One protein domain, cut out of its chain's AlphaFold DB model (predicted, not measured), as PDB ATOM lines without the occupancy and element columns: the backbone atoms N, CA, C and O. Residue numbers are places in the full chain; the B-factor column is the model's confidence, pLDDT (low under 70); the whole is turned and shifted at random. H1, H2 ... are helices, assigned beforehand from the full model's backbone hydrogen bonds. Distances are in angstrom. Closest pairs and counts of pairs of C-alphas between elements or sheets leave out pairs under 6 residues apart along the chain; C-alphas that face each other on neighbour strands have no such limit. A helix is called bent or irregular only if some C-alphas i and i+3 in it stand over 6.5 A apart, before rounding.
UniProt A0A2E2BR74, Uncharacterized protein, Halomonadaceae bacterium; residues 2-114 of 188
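Overview. This is residues 2 to 114 of the 188 residues of an uncharacterized protein of Halomonadaceae bacterium (UniProt A0A2E2BR74). This is a long, thin helical hairpin: H3 folds back along H4a, the long arm of the bent helix H4, and at one end residues 53 to 58, of which 58 belongs to H4a, stick out. Toward the other end H1 and H2 make a second, smaller hairpin, of which H2 packs on H4a, while H4b runs on nearly straight from H4a and the last residues, 104 to 114, fold back. The printed part has 113 residues with four named helices, H1, H2, H3 and H4 in chain order, and no named strand; the class is all helix. It is extended, with a radius of gyration of the C-alphas of 21.0 A, and spans 72 by 25 by 19 A, a rod.

Along the chain. Begin with H4, residues 58 to 103, assigned as one helix by its hydrogen bonds but bent: C-alphas 92 and 95 are 6.6 A apart. Find C-alpha 58 at (13.294, 49.646, -23.553); from there arm H4a runs 48.1 A to residue 92, with a kink of 39 degrees near residue 68. Arm H4b, residues 95 to 103, ends with C-alpha 103 at (74.742, 57.716, -8.106). H3, residues 30 to 48, is 26.5 A long, and H2, residues 17 to 28, is 16.3 A. H1, residues 2 to 10, starts at C-alpha 2 at (59.014, 56.709, -23.457) and is only just irregular: C-alphas 7 and 10 are 6.7 A apart.

Arrangement. Look first at Gly 38 and Gly 75, the closest C-alphas of H3 and H4a at 3.9 A. These two touch as a hairpin, at a shallow tilt of 30 degrees, opposite ways. H2 touches H4a with residues 23 to 27 alone, closest at the C-alphas of Asp 27 and Pro 83, 5.5 A; their tilt of 36 degrees is only just steep. H2 and H3 meet only through their link. H1 and H2 form a hairpin and touch, closest at the C-alphas of Ala 9 and Lys 17, 7.1 A, with a shallow tilt of 9 degrees. H4a and H4b are near each other, at a shallow tilt of 25 degrees. H1 and H4b are close but not clearly touching, with the C-alphas of Tyr 8 and Ile 98 at 7.5 A. H3 is apart from H1 and from H4b. In H2, H3 and H4b every O i to N i+4 pair is within hydrogen-bond range; in H1 it is 4 of 5, in H4a 27 of 31.

Size, cuts and confidence. The C-alphas farthest apart are those of Glu 55 and Gly 106, 72.1 A. The printed part has no cut, and no link between helices is long. The mean pLDDT of the printed part is 82.5; look for values under 70 at residues 2 to 4 and 54 to 66.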
ATOM      1  N   TYR A   2      58.450  57.771 -22.595       60.16
ATOM      2  CA  TYR A   2      59.014  56.709 -23.457       60.16
ATOM      3  C   TYR A   2      60.511  56.823 -23.737       60.16
ATOM      4  O   TYR A   2      61.256  55.877 -23.487       60.16
ATOM      5  N   ASP A   3      60.951  57.995 -24.191       66.38
ATOM      6  CA  ASP A   3      62.352  58.219 -24.557       66.38
ATOM      7  C   ASP A   3      63.291  58.030 -23.354       66.38
ATOM      8  O   ASP A   3      64.394  57.501 -23.481       66.38
ATOM      9  N   GLN A   4      62.808  58.359 -22.151       67.88
ATOM     10  CA  GLN A   4      63.541  58.159 -20.902       67.88
ATOM     11  C   GLN A   4      63.600  56.676 -20.495       67.88
ATOM     12  O   GLN A   4      64.642  56.214 -20.042       67.88
ATOM     13  N   LEU A   5      62.528  55.895 -20.686       72.00
ATOM     14  CA  LEU A   5      62.534  54.457 -20.373       72.00
ATOM     15  C   LEU A   5      63.538  53.686 -21.239       72.00
ATOM     16  O   LEU A   5      64.287  52.863 -20.712       72.00
ATOM     17  N   TYR A   6      63.590  53.979 -22.540       74.75
ATOM     18  CA  TYR A   6      64.558  53.366 -23.455       74.75
ATOM     19  C   TYR A   6      65.999  53.734 -23.117       74.75
ATOM     20  O   TYR A   6      66.882  52.879 -23.177       74.75
ATOM     21  N   PHE A   7      66.233  54.978 -22.703       77.12
ATOM     22  CA  PHE A   7      67.555  55.438 -22.300       77.12
ATOM     23  C   PHE A   7      68.126  54.619 -21.127       77.12
ATOM     24  O   PHE A   7      69.291  54.221 -21.148       77.12
ATOM     25  N   TYR A   8      67.293  54.254 -20.147       79.12
ATOM     26  CA  TYR A   8      67.723  53.444 -19.001       79.12
ATOM     27  C   TYR A   8      67.831  51.936 -19.283       79.12
ATOM     28  O   TYR A   8      68.334  51.189 -18.439       79.12
ATOM     29  N   ALA A   9      67.425  51.461 -20.467       75.06
ATOM     30  CA  ALA A   9      67.537  50.048 -20.838       75.06
ATOM     31  C   ALA A   9      69.000  49.555 -20.888       75.06
ATOM     32  O   ALA A   9      69.254  48.356 -20.768       75.06
ATOM     33  N   PHE A  10      69.971  50.463 -21.021       75.94
ATOM     34  CA  PHE A  10      71.403  50.144 -20.981       75.94
ATOM     35  C   PHE A  10      71.962  49.986 -19.558       75.94
ATOM     36  O   PHE A  10      73.076  49.494 -19.385       75.94
ATOM     37  N   GLU A  11      71.198  50.368 -18.531       80.88
ATOM     38  CA  GLU A  11      71.629  50.330 -17.125       80.88
ATOM     39  C   GLU A  11      71.085  49.121 -16.344       80.88
ATOM     40  O   GLU A  11      71.446  48.884 -15.182       80.88
ATOM     41  N   VAL A  12      70.242  48.313 -16.990       85.00
ATOM     42  CA  VAL A  12      69.744  47.040 -16.459       85.00
ATOM     43  C   VAL A  12      70.658  45.877 -16.830       85.00
ATOM     44  O   VAL A  12      71.222  45.790 -17.920       85.00
ATOM     45  N   THR A  13      70.802  44.935 -15.901       88.06
ATOM     46  CA  THR A  13      71.608  43.728 -16.107       88.06
ATOM     47  C   THR A  13      70.958  42.790 -17.130       88.06
ATOM     48  O   THR A  13      69.745  42.823 -17.354       88.06
ATOM     49  N   LYS A  14      71.732  41.848 -17.694       87.56
ATOM     50  CA  LYS A  14      71.208  40.829 -18.631       87.56
ATOM     51  C   LYS A  14      70.025  40.028 -18.064       87.56
ATOM     52  O   LYS A  14      69.139  39.642 -18.817       87.56
ATOM     53  N   LYS A  15      69.992  39.791 -16.745       89.81
ATOM     54  CA  LYS A  15      68.896  39.074 -16.063       89.81
ATOM     55  C   LYS A  15      67.647  39.943 -15.858       89.81
ATOM     56  O   LYS A  15      66.542  39.420 -15.734       89.81
ATOM     57  N   GLU A  16      67.816  41.259 -15.791       88.56
ATOM     58  CA  GLU A  16      66.738  42.235 -15.598       88.56
ATOM     59  C   GLU A  16      66.102  42.668 -16.918       88.56
ATOM     60  O   GLU A  16      64.899  42.931 -16.950       88.56
ATOM     61  N   LYS A  17      66.891  42.677 -17.998       88.06
ATOM     62  CA  LYS A  17      66.498  43.144 -19.330       88.06
ATOM     63  C   LYS A  17      65.145  42.592 -19.811       88.06
ATOM     64  O   LYS A  17      64.288  43.419 -20.109       88.06
ATOM     65  N   PRO A  18      64.837  41.279 -19.742       90.06
ATOM     66  CA  PRO A  18      63.535  40.774 -20.196       90.06
ATOM     67  C   PRO A  18      62.348  41.324 -19.390       90.06
ATOM     68  O   PRO A  18      61.255  41.524 -19.913       90.06
ATOM     69  N   LYS A  19      62.543  41.576 -18.088       89.62
ATOM     70  CA  LYS A  19      61.495  42.133 -17.218       89.62
ATOM     71  C   LYS A  19      61.277  43.619 -17.500       89.62
ATOM     72  O   LYS A  19      60.157  44.097 -17.342       89.62
ATOM     73  N   PHE A  20      62.341  44.328 -17.867       87.00
ATOM     74  CA  PHE A  20      62.299  45.740 -18.225       87.00
ATOM     75  C   PHE A  20      61.685  45.944 -19.616       87.00
ATOM     76  O   PHE A  20      60.756  46.730 -19.765       87.00
ATOM     77  N   GLU A  21      62.102  45.153 -20.603       87.75
ATOM     78  CA  GLU A  21      61.526  45.155 -21.954       87.75
ATOM     79  C   GLU A  21      60.041  44.802 -21.938       87.75
ATOM     80  O   GLU A  21      59.250  45.455 -22.609       87.75
ATOM     81  N   ARG A  22      59.623  43.839 -21.103       90.00
ATOM     82  CA  ARG A  22      58.198  43.536 -20.924       90.00
ATOM     83  C   ARG A  22      57.405  44.744 -20.423       90.00
ATOM     84  O   ARG A  22      56.271  44.928 -20.849       90.00
ATOM     85  N   LEU A  23      57.982  45.545 -19.528       88.06
ATOM     86  CA  LEU A  23      57.338  46.747 -19.002       88.06
ATOM     87  C   LEU A  23      57.178  47.814 -20.096       88.06
ATOM     88  O   LEU A  23      56.107  48.403 -20.213       88.06
ATOM     89  N   ILE A  24      58.209  48.014 -20.923       86.69
ATOM     90  CA  ILE A  24      58.155  48.916 -22.085       86.69
ATOM     91  C   ILE A  24      57.094  48.437 -23.078       86.69
ATOM     92  O   ILE A  24      56.202  49.195 -23.450       86.69
ATOM     93  N   TRP A  25      57.134  47.155 -23.443       88.12
ATOM     94  CA  TRP A  25      56.208  46.565 -24.402       88.12
ATOM     95  C   TRP A  25      54.744  46.662 -23.955       88.12
ATOM     96  O   TRP A  25      53.850  46.882 -24.772       88.12
ATOM     97  N   GLN A  26      54.480  46.524 -22.653       87.06
ATOM     98  CA  GLN A  26      53.138  46.712 -22.100       87.06
ATOM     99  C   GLN A  26      52.631  48.136 -22.320       87.06
ATOM    100  O   GLN A  26      51.471  48.321 -22.682       87.06
ATOM    101  N   ASP A  27      53.493  49.128 -22.126       84.75
ATOM    102  CA  ASP A  27      53.149  50.514 -22.392       84.75
ATOM    103  C   ASP A  27      52.885  50.720 -23.891       84.75
ATOM    104  O   ASP A  27      51.873  51.303 -24.273       84.75
ATOM    105  N   GLU A  28      53.771  50.234 -24.771       85.25
ATOM    106  CA  GLU A  28      53.600  50.344 -26.236       85.25
ATOM    107  C   GLU A  28      52.297  49.702 -26.712       85.25
ATOM    108  O   GLU A  28      51.589  50.229 -27.573       85.25
ATOM    109  N   SER A  29      51.928  48.597 -26.071       86.81
ATOM    110  CA  SER A  29      50.704  47.857 -26.344       86.81
ATOM    111  C   SER A  29      49.459  48.481 -25.697       86.81
ATOM    112  O   SER A  29      48.381  47.897 -25.796       86.81
ATOM    113  N   ARG A  30      49.537  49.671 -25.071       87.75
ATOM    114  CA  ARG A  30      48.390  50.343 -24.415       87.75
ATOM    115  C   ARG A  30      47.178  50.493 -25.327       87.75
ATOM    116  O   ARG A  30      46.047  50.293 -24.890       87.75
ATOM    117  N   THR A  31      47.410  50.814 -26.598       85.06
ATOM    118  CA  THR A  31      46.347  50.953 -27.598       85.06
ATOM    119  C   THR A  31      45.704  49.605 -27.884       85.06
ATOM    120  O   THR A  31      44.483  49.512 -27.904       85.06
ATOM    121  N   LEU A  32      46.513  48.555 -28.044       85.88
ATOM    122  CA  LEU A  32      46.020  47.197 -28.255       85.88
ATOM    123  C   LEU A  32      45.189  46.724 -27.056       85.88
ATOM    124  O   LEU A  32      44.079  46.238 -27.244       85.88
ATOM    125  N   TYR A  33      45.672  46.928 -25.828       86.12
ATOM    126  CA  TYR A  33      44.913  46.603 -24.619       86.12
ATOM    127  C   TYR A  33      43.607  47.388 -24.518       86.12
ATOM    128  O   TYR A  33      42.584  46.805 -24.168       86.12
ATOM    129  N   GLY A  34      43.623  48.678 -24.861       86.38
ATOM    130  CA  GLY A  34      42.415  49.496 -24.933       86.38
ATOM    131  C   GLY A  34      41.409  48.955 -25.951       86.38
ATOM    132  O   GLY A  34      40.247  48.761 -25.614       86.38
ATOM    133  N   VAL A  35      41.849  48.637 -27.170       82.75
ATOM    134  CA  VAL A  35      40.979  48.075 -28.219       82.75
ATOM    135  C   VAL A  35      40.388  46.736 -27.786       82.75
ATOM    136  O   VAL A  35      39.179  46.545 -27.884       82.75
ATOM    137  N   LEU A  36      41.211  45.823 -27.262       90.31
ATOM    138  CA  LEU A  36      40.751  44.509 -26.809       90.31
ATOM    139  C   LEU A  36      39.767  44.620 -25.642       90.31
ATOM    140  O   LEU A  36      38.733  43.958 -25.658       90.31
ATOM    141  N   ALA A  37      40.054  45.472 -24.655       90.62
ATOM    142  CA  ALA A  37      39.151  45.706 -23.533       90.62
ATOM    143  C   ALA A  37      37.827  46.326 -23.994       90.62
ATOM    144  O   ALA A  37      36.761  45.895 -23.555       90.62
ATOM    145  N   GLY A  38      37.890  47.287 -24.919       87.31
ATOM    146  CA  GLY A  38      36.709  47.913 -25.490       87.31
ATOM    147  C   GLY A  38      35.836  46.908 -26.230       87.31
ATOM    148  O   GLY A  38      34.677  46.740 -25.867       87.31
ATOM    149  N   LEU A  39      36.408  46.150 -27.170       85.75
ATOM    150  CA  LEU A  39      35.697  45.097 -27.901       85.75
ATOM    151  C   LEU A  39      35.096  44.046 -26.963       85.75
ATOM    152  O   LEU A  39      33.926  43.699 -27.108       85.75
ATOM    153  N   ALA A  40      35.866  43.572 -25.981       90.81
ATOM    154  CA  ALA A  40      35.382  42.601 -25.006       90.81
ATOM    155  C   ALA A  40      34.182  43.148 -24.223       90.81
ATOM    156  O   ALA A  40      33.174  42.461 -24.091       90.81
ATOM    157  N   SER A  41      34.248  44.394 -23.752       89.19
ATOM    158  CA  SER A  41      33.129  45.011 -23.035       89.19
ATOM    159  C   SER A  41      31.912  45.281 -23.927       89.19
ATOM    160  O   SER A  41      30.799  45.020 -23.479       89.19
ATOM    161  N   THR A  42      32.090  45.676 -25.195       84.62
ATOM    162  CA  THR A  42      30.986  45.767 -26.168       84.62
ATOM    163  C   THR A  42      30.284  44.421 -26.312       84.62
ATOM    164  O   THR A  42      29.062  44.354 -26.219       84.62
ATOM    165  N   VAL A  43      31.051  43.340 -26.500       85.25
ATOM    166  CA  VAL A  43      30.507  41.981 -26.629       85.25
ATOM    167  C   VAL A  43      29.796  41.560 -25.347       85.25
ATOM    168  O   VAL A  43      28.704  41.015 -25.425       85.25
ATOM    169  N   ILE A  44      30.356  41.843 -24.170       88.38
ATOM    170  CA  ILE A  44      29.725  41.511 -22.885       88.38
ATOM    171  C   ILE A  44      28.391  42.246 -22.719       88.38
ATOM    172  O   ILE A  44      27.400  41.608 -22.373       88.38
ATOM    173  N   VAL A  45      28.332  43.554 -22.993       82.75
ATOM    174  CA  VAL A  45      27.079  44.329 -22.907       82.75
ATOM    175  C   VAL A  45      26.064  43.827 -23.933       82.75
ATOM    176  O   VAL A  45      24.886  43.678 -23.616       82.75
ATOM    177  N   PHE A  46      26.524  43.506 -25.142       77.44
ATOM    178  CA  PHE A  46      25.672  42.959 -26.190       77.44
ATOM    179  C   PHE A  46      25.154  41.557 -25.841       77.44
ATOM    180  O   PHE A  46      24.003  41.255 -26.114       77.44
ATOM    181  N   LEU A  47      25.952  40.691 -25.218       82.56
ATOM    182  CA  LEU A  47      25.512  39.357 -24.794       82.56
ATOM    183  C   LEU A  47      24.634  39.406 -23.542       82.56
ATOM    184  O   LEU A  47      23.743  38.573 -23.395       82.56
ATOM    185  N   ALA A  48      24.824  40.396 -22.668       81.25
ATOM    186  CA  ALA A  48      23.977  40.592 -21.495       81.25
ATOM    187  C   ALA A  48      22.504  40.825 -21.868       81.25
ATOM    188  O   ALA A  48      21.626  40.560 -21.054       81.25
ATOM    189  N   GLN A  49      22.224  41.270 -23.099       78.06
ATOM    190  CA  GLN A  49      20.861  41.482 -23.579       78.06
ATOM    191  C   GLN A  49      20.182  40.224 -24.147       78.06
ATOM    192  O   GLN A  49      19.003  40.286 -24.494       78.06
ATOM    193  N   TRP A  50      20.910  39.103 -24.262       78.50
ATOM    194  CA  TRP A  50      20.406  37.837 -24.810       78.50
ATOM    195  C   TRP A  50      19.057  37.390 -24.219       78.50
ATOM    196  O   TRP A  50      18.211  36.948 -24.994       78.50
ATOM    197  N   PRO A  51      18.790  37.542 -22.903       81.44
ATOM    198  CA  PRO A  51      17.506  37.145 -22.321       81.44
ATOM    199  C   PRO A  51      16.288  37.907 -22.859       81.44
ATOM    200  O   PRO A  51      15.175  37.422 -22.708       81.44
ATOM    201  N   TRP A  52      16.486  39.077 -23.477       72.00
ATOM    202  CA  TRP A  52      15.418  39.936 -24.008       72.00
ATOM    203  C   TRP A  52      15.429  40.018 -25.541       72.00
ATOM    204  O   TRP A  52      14.840  40.925 -26.127       72.00
ATOM    205  N   ALA A  53      16.145  39.111 -26.211       70.25
ATOM    206  CA  ALA A  53      16.214  39.094 -27.665       70.25
ATOM    207  C   ALA A  53      14.829  38.802 -28.277       70.25
ATOM    208  O   ALA A  53      14.206  37.792 -27.966       70.25
ATOM    209  N   GLY A  54      14.372  39.676 -29.180       66.50
ATOM    210  CA  GLY A  54      13.092  39.522 -29.883       66.50
ATOM    211  C   GLY A  54      11.894  40.203 -29.213       66.50
ATOM    212  O   GLY A  54      10.830  40.269 -29.823       66.50
ATOM    213  N   GLU A  55      12.066  40.770 -28.017       68.44
ATOM    214  CA  GLU A  55      11.033  41.564 -27.353       68.44
ATOM    215  C   GLU A  55      11.330  43.069 -27.490       68.44
ATOM    216  O   GLU A  55      12.465  43.498 -27.255       68.44
ATOM    217  N   PRO A  56      10.340  43.915 -27.839       64.94
ATOM    218  CA  PRO A  56      10.507  45.366 -27.864       64.94
ATOM    219  C   PRO A  56      10.541  45.918 -26.429       64.94
ATOM    220  O   PRO A  56       9.597  46.544 -25.955       64.94
ATOM    221  N   HIS A  57      11.642  45.669 -25.718       65.62
ATOM    222  CA  HIS A  57      11.869  46.151 -24.361       65.62
ATOM    223  C   HIS A  57      12.803  47.368 -24.383       65.62
ATOM    224  O   HIS A  57      13.865  47.342 -25.006       65.62
ATOM    225  N   PHE A  58      12.462  48.432 -23.650       64.94
ATOM    226  CA  PHE A  58      13.294  49.646 -23.553       64.94
ATOM    227  C   PHE A  58      14.740  49.347 -23.104       64.94
ATOM    228  O   PHE A  58      15.691  49.978 -23.559       64.94
ATOM    229  N   ILE A  59      14.909  48.324 -22.262       66.06
ATOM    230  CA  ILE A  59      16.213  47.834 -21.790       66.06
ATOM    231  C   ILE A  59      17.031  47.231 -22.941       66.06
ATOM    232  O   ILE A  59      18.226  47.492 -23.033       66.06
ATOM    233  N   HIS A  60      16.395  46.487 -23.851       64.31
ATOM    234  CA  HIS A  60      17.062  45.906 -25.017       64.31
ATOM    235  C   HIS A  60      17.605  47.002 -25.943       64.31
ATOM    236  O   HIS A  60      18.766  46.951 -26.345       64.31
ATOM    237  N   PHE A  61      16.816  48.055 -26.185       62.31
ATOM    238  CA  PHE A  61      17.266  49.243 -26.915       62.31
ATOM    239  C   PHE A  61      18.467  49.896 -26.213       62.31
ATOM    240  O   PHE A  61      19.531  50.061 -26.809       62.31
ATOM    241  N   TYR A  62      18.352  50.207 -24.920       64.12
ATOM    242  CA  TYR A  62      19.430  50.867 -24.179       64.12
ATOM    243  C   TYR A  62      20.731  50.047 -24.158       64.12
ATOM    244  O   TYR A  62      21.810  50.602 -24.355       64.12
ATOM    245  N   CYS A  63      20.653  48.725 -23.979       65.88
ATOM    246  CA  CYS A  63      21.817  47.840 -24.009       65.88
ATOM    247  C   CYS A  63      22.417  47.708 -25.417       65.88
ATOM    248  O   CYS A  63      23.637  47.788 -25.553       65.88
ATOM    249  N   SER A  64      21.592  47.583 -26.463       66.94
ATOM    250  CA  SER A  64      22.048  47.505 -27.859       66.94
ATOM    251  C   SER A  64      22.795  48.765 -28.294       66.94
ATOM    252  O   SER A  64      23.912  48.683 -28.804       66.94
ATOM    253  N   TYR A  65      22.208  49.943 -28.063       63.97
ATOM    254  CA  TYR A  65      22.805  51.216 -28.471       63.97
ATOM    255  C   TYR A  65      23.881  51.704 -27.490       63.97
ATOM    256  O   TYR A  65      24.816  52.390 -27.898       63.97
ATOM    257  N   GLY A  66      23.796  51.316 -26.214       69.00
ATOM    258  CA  GLY A  66      24.769  51.647 -25.172       69.00
ATOM    259  C   GLY A  66      26.036  50.788 -25.192       69.00
ATOM    260  O   GLY A  66      27.069  51.232 -24.688       69.00
ATOM    261  N   ALA A  67      26.010  49.600 -25.811       72.50
ATOM    262  CA  ALA A  67      27.169  48.705 -25.886       72.50
ATOM    263  C   ALA A  67      28.387  49.363 -26.546       72.50
ATOM    264  O   ALA A  67      29.506  49.215 -26.056       72.50
ATOM    265  N   LEU A  68      28.175  50.121 -27.628       71.38
ATOM    266  CA  LEU A  68      29.249  50.806 -28.349       71.38
ATOM    267  C   LEU A  68      29.881  51.946 -27.520       71.38
ATOM    268  O   LEU A  68      31.102  51.916 -27.343       71.38
ATOM    269  N   PRO A  69      29.115  52.903 -26.947       72.56
ATOM    270  CA  PRO A  69      29.654  53.899 -26.018       72.56
ATOM    271  C   PRO A  69      30.363  53.296 -24.802       72.56
ATOM    272  O   PRO A  69      31.441  53.763 -24.437       72.56
ATOM    273  N   ILE A  70      29.802  52.248 -24.185       77.31
ATOM    274  CA  ILE A  70      30.430  51.577 -23.035       77.31
ATOM    275  C   ILE A  70      31.762  50.957 -23.454       77.31
ATOM    276  O   ILE A  70      32.779  51.194 -22.801       77.31
ATOM    277  N   GLY A  71      31.772  50.225 -24.570       77.00
ATOM    278  CA  GLY A  71      32.982  49.640 -25.133       77.00
ATOM    279  C   GLY A  71      34.073  50.665 -25.383       77.00
ATOM    280  O   GLY A  71      35.228  50.496 -24.992       77.00
ATOM    281  N   PHE A  72      33.689  51.789 -25.975       80.25
ATOM    282  CA  PHE A  72      34.598  52.890 -26.216       80.25
ATOM    283  C   PHE A  72      35.182  53.471 -24.919       80.25
ATOM    284  O   PHE A  72      36.399  53.632 -24.816       80.25
ATOM    285  N   LEU A  73      34.343  53.751 -23.915       81.06
ATOM    286  CA  LEU A  73      34.781  54.321 -22.638       81.06
ATOM    287  C   LEU A  73      35.710  53.375 -21.874       81.06
ATOM    288  O   LEU A  73      36.734  53.814 -21.351       81.06
ATOM    289  N   VAL A  74      35.400  52.077 -21.851       86.31
ATOM    290  CA  VAL A  74      36.260  51.059 -21.232       86.31
ATOM    291  C   VAL A  74      37.603  50.986 -21.953       86.31
ATOM    292  O   VAL A  74      38.651  50.995 -21.304       86.31
ATOM    293  N   GLY A  75      37.596  50.963 -23.287       85.19
ATOM    294  CA  GLY A  75      38.826  50.912 -24.069       85.19
ATOM    295  C   GLY A  75      39.708  52.145 -23.874       85.19
ATOM    296  O   GLY A  75      40.917  52.018 -23.661       85.19
ATOM    297  N   ALA A  76      39.103  53.336 -23.864       84.38
ATOM    298  CA  ALA A  76      39.793  54.581 -23.547       84.38
ATOM    299  C   ALA A  76      40.370  54.541 -22.125       84.38
ATOM    300  O   ALA A  76      41.564  54.767 -21.937       84.38
ATOM    301  N   TRP A  77      39.570  54.161 -21.128       86.31
ATOM    302  CA  TRP A  77      40.024  54.068 -19.744       86.31
ATOM    303  C   TRP A  77      41.225  53.127 -19.583       86.31
ATOM    304  O   TRP A  77      42.227  53.509 -18.975       86.31
ATOM    305  N   VAL A  78      41.186  51.929 -20.182       88.94
ATOM    306  CA  VAL A  78      42.307  50.975 -20.141       88.94
ATOM    307  C   VAL A  78      43.559  51.558 -20.796       88.94
ATOM    308  O   VAL A  78      44.645  51.456 -20.218       88.94
ATOM    309  N   ARG A  79      43.422  52.226 -21.947       88.56
ATOM    310  CA  ARG A  79      44.541  52.875 -22.649       88.56
ATOM    311  C   ARG A  79      45.285  53.876 -21.762       88.56
ATOM    312  O   ARG A  79      46.509  53.901 -21.809       88.56
ATOM    313  N   PHE A  80      44.580  54.664 -20.947       87.94
ATOM    314  CA  PHE A  80      45.202  55.610 -20.002       87.94
ATOM    315  C   PHE A  80      45.647  54.944 -18.693       87.94
ATOM    316  O   PHE A  80      46.568  55.407 -18.013       87.94
ATOM    317  N   ARG A  81      45.029  53.818 -18.319       89.12
ATOM    318  CA  ARG A  81      45.384  53.090 -17.099       89.12
ATOM    319  C   ARG A  81      46.712  52.350 -17.224       89.12
ATOM    320  O   ARG A  81      47.452  52.305 -16.236       89.12
ATOM    321  N   VAL A  82      47.001  51.792 -18.399       89.25
ATOM    322  CA  VAL A  82      48.221  51.019 -18.677       89.25
ATOM    323  C   VAL A  82      49.488  51.854 -18.423       89.25
ATOM    324  O   VAL A  82      50.251  51.453 -17.544       89.25
ATOM    325  N   PRO A  83      49.679  53.049 -19.022       88.56
ATOM    326  CA  PRO A  83      50.844  53.893 -18.750       88.56
ATOM    327  C   PRO A  83      51.004  54.249 -17.279       88.56
ATOM    328  O   PRO A  83      52.103  54.186 -16.735       88.56
ATOM    329  N   ARG A  84      49.906  54.552 -16.573       89.12
ATOM    330  CA  ARG A  84      49.955  54.829 -15.128       89.12
ATOM    331  C   ARG A  84      50.406  53.625 -14.313       89.12
ATOM    332  O   ARG A  84      51.119  53.783 -13.321       89.12
ATOM    333  N   TRP A  85      49.966  52.425 -14.677       90.50
ATOM    334  CA  TRP A  85      50.428  51.204 -14.028       90.50
ATOM    335  C   TRP A  85      51.913  50.946 -14.319       90.50
ATOM    336  O   TRP A  85      52.670  50.637 -13.392       90.50
ATOM    337  N   THR A  86      52.342  51.156 -15.565       90.06
ATOM    338  CA  THR A  86      53.739  51.052 -15.999       90.06
ATOM    339  C   THR A  86      54.621  52.034 -15.232       90.06
ATOM    340  O   THR A  86      55.593  51.617 -14.603       90.06
ATOM    341  N   TYR A  87      54.228  53.309 -15.177       90.38
ATOM    342  CA  TYR A  87      54.906  54.370 -14.434       90.38
ATOM    343  C   TYR A  87      55.054  54.025 -12.951       90.38
ATOM    344  O   TYR A  87      56.157  54.057 -12.413       90.38
ATOM    345  N   ARG A  88      53.972  53.608 -12.277       91.44
ATOM    346  CA  ARG A  88      54.038  53.207 -10.859       91.44
ATOM    347  C   ARG A  88      54.973  52.022 -10.643       91.44
ATOM    348  O   ARG A  88      55.718  51.988  -9.666       91.44
ATOM    349  N   THR A  89      54.937  51.043 -11.544       91.25
ATOM    350  CA  THR A  89      55.829  49.879 -11.487       91.25
ATOM    351  C   THR A  89      57.282  50.301 -11.675       91.25
ATOM    352  O   THR A  89      58.148  49.834 -10.933       91.25
ATOM    353  N   TRP A  90      57.542  51.219 -12.604       89.44
ATOM    354  CA  TRP A  90      58.856  51.796 -12.829       89.44
ATOM    355  C   TRP A  90      59.362  52.571 -11.610       89.44
ATOM    356  O   TRP A  90      60.410  52.217 -11.074       89.44
ATOM    357  N   MET A  91      58.578  53.520 -11.091       92.31
ATOM    358  CA  MET A  91      58.922  54.331  -9.916       92.31
ATOM    359  C   MET A  91      59.202  53.483  -8.676       92.31
ATOM    360  O   MET A  91      60.108  53.783  -7.906       92.31
ATOM    361  N   ARG A  92      58.433  52.408  -8.474       93.50
ATOM    362  CA  ARG A  92      58.576  51.543  -7.299       93.50
ATOM    363  C   ARG A  92      59.758  50.584  -7.404       93.50
ATOM    364  O   ARG A  92      60.374  50.274  -6.392       93.50
ATOM    365  N   LYS A  93      60.015  50.035  -8.593       91.00
ATOM    366  CA  LYS A  93      60.930  48.897  -8.758       91.00
ATOM    367  C   LYS A  93      62.233  49.261  -9.451       91.00
ATOM    368  O   LYS A  93      63.281  48.773  -9.053       91.00
ATOM    369  N   TRP A  94      62.158  50.049 -10.515       89.62
ATOM    370  CA  TRP A  94      63.286  50.287 -11.410       89.62
ATOM    371  C   TRP A  94      63.992  51.598 -11.097       89.62
ATOM    372  O   TRP A  94      65.216  51.617 -11.051       89.62
ATOM    373  N   HIS A  95      63.239  52.658 -10.799       90.19
ATOM    374  CA  HIS A  95      63.805  53.962 -10.472       90.19
ATOM    375  C   HIS A  95      64.809  53.925  -9.311       90.19
ATOM    376  O   HIS A  95      65.898  54.461  -9.491       90.19
ATOM    377  N   PRO A  96      64.546  53.256  -8.165       91.06
ATOM    378  CA  PRO A  96      65.508  53.230  -7.062       91.06
ATOM    379  C   PRO A  96      66.803  52.507  -7.447       91.06
ATOM    380  O   PRO A  96      67.890  52.993  -7.159       91.06
ATOM    381  N   VAL A  97      66.682  51.388  -8.170       90.25
ATOM    382  CA  VAL A  97      67.819  50.570  -8.621       90.25
ATOM    383  C   VAL A  97      68.683  51.334  -9.627       90.25
ATOM    384  O   VAL A  97      69.908  51.307  -9.544       90.25
ATOM    385  N   ILE A  98      68.051  52.018 -10.580       89.69
ATOM    386  CA  ILE A  98      68.742  52.846 -11.576       89.69
ATOM    387  C   ILE A  98      69.401  54.044 -10.887       89.69
ATOM    388  O   ILE A  98      70.580  54.304 -11.109       89.69
ATOM    389  N   LYS A  99      68.678  54.732  -9.996       90.50
ATOM    390  CA  LYS A  99      69.199  55.868  -9.228       90.50
ATOM    391  C   LYS A  99      70.440  55.494  -8.422       90.50
ATOM    392  O   LYS A  99      71.432  56.206  -8.494       90.50
ATOM    393  N   GLU A 100      70.424  54.368  -7.716       90.50
ATOM    394  CA  GLU A 100      71.579  53.884  -6.953       90.50
ATOM    395  C   GLU A 100      72.790  53.595  -7.858       90.50
ATOM    396  O   GLU A 100      73.909  54.027  -7.576       90.50
ATOM    397  N   ARG A 101      72.571  52.929  -8.999       89.81
ATOM    398  CA  ARG A 101      73.638  52.598  -9.961       89.81
ATOM    399  C   ARG A 101      74.246  53.830 -10.626       89.81
ATOM    400  O   ARG A 101      75.451  53.845 -10.876       89.81
ATOM    401  N   ARG A 102      73.432  54.843 -10.921       88.94
ATOM    402  CA  ARG A 102      73.896  56.122 -11.475       88.94
ATOM    403  C   ARG A 102      74.614  56.964 -10.436       88.94
ATOM    404  O   ARG A 102      75.701  57.458 -10.727       88.94
ATOM    405  N   ALA A 103      74.092  57.025  -9.214       89.06
ATOM    406  CA  ALA A 103      74.742  57.716  -8.106       89.06
ATOM    407  C   ALA A 103      76.147  57.148  -7.834       89.06
ATOM    408  O   ALA A 103      77.089  57.914  -7.647       89.06
ATOM    409  N   ALA A 104      76.330  55.825  -7.930       89.50
ATOM    410  CA  ALA A 104      77.645  55.183  -7.827       89.50
ATOM    411  C   ALA A 104      78.649  55.616  -8.919       89.50
ATOM    412  O   ALA A 104      79.853  55.430  -8.759       89.50
ATOM    413  N   ARG A 105      78.172  56.194 -10.029       89.12
ATOM    414  CA  ARG A 105      78.985  56.762 -11.120       89.12
ATOM    415  C   ARG A 105      79.065  58.293 -11.068       89.12
ATOM    416  O   ARG A 105      79.633  58.894 -11.975       89.12
ATOM    417  N   GLY A 106      78.490  58.920 -10.038       88.00
ATOM    418  CA  GLY A 106      78.392  60.375  -9.915       88.00
ATOM    419  C   GLY A 106      77.372  61.010 -10.865       88.00
ATOM    420  O   GLY A 106      77.491  62.189 -11.179       88.00
ATOM    421  N   TRP A 107      76.403  60.240 -11.365       87.50
ATOM    422  CA  TRP A 107      75.349  60.733 -12.253       87.50
ATOM    423  C   TRP A 107      74.039  60.915 -11.493       87.50
ATOM    424  O   TRP A 107      73.692  60.084 -10.651       87.50
ATOM    425  N   ASP A 108      73.298  61.966 -11.839       83.44
ATOM    426  CA  ASP A 108      71.949  62.179 -11.321       83.44
ATOM    427  C   ASP A 108      70.896  61.448 -12.172       83.44
ATOM    428  O   ASP A 108      71.090  61.158 -13.363       83.44
ATOM    429  N   THR A 109      69.772  61.131 -11.540       81.81
ATOM    430  CA  THR A 109      68.620  60.494 -12.174       81.81
ATOM    431  C   THR A 109      67.371  61.263 -11.798       81.81
ATOM    432  O   THR A 109      66.827  61.079 -10.704       81.81
ATOM    433  N   ASP A 110      66.886  62.064 -12.739       81.38
ATOM    434  CA  ASP A 110      65.593  62.711 -12.594       81.38
ATOM    435  C   ASP A 110      64.456  61.696 -12.778       81.38
ATOM    436  O   ASP A 110      64.503  60.852 -13.690       81.38
ATOM    437  N   PRO A 111      63.410  61.767 -11.936       80.81
ATOM    438  CA  PRO A 111      62.207  60.999 -12.167       80.81
ATOM    439  C   PRO A 111      61.520  61.498 -13.456       80.81
ATOM    440  O   PRO A 111      61.422  62.702 -13.684       80.81
ATOM    441  N   PRO A 112      61.017  60.589 -14.304       81.75
ATOM    442  CA  PRO A 112      60.237  60.923 -15.471       81.75
ATOM    443  C   PRO A 112      58.926  61.555 -15.023       81.75
ATOM    444  O   PRO A 112      58.378  61.220 -13.969       81.75
ATOM    445  N   GLU A 113      58.389  62.428 -15.863       84.31
ATOM    446  CA  GLU A 113      57.077  63.009 -15.619       84.31
ATOM    447  C   GLU A 113      55.993  61.918 -15.588       84.31
ATOM    448  O   GLU A 113      56.045  60.958 -16.377       84.31
ATOM    449  N   PRO A 114      55.007  62.040 -14.681       86.38
ATOM    450  CA  PRO A 114      53.900  61.105 -14.625       86.38
ATOM    451  C   PRO A 114      53.096  61.165 -15.932       86.38
ATOM    452  O   PRO A 114      52.874  62.248 -16.473       86.38
TER     453      PRO A 114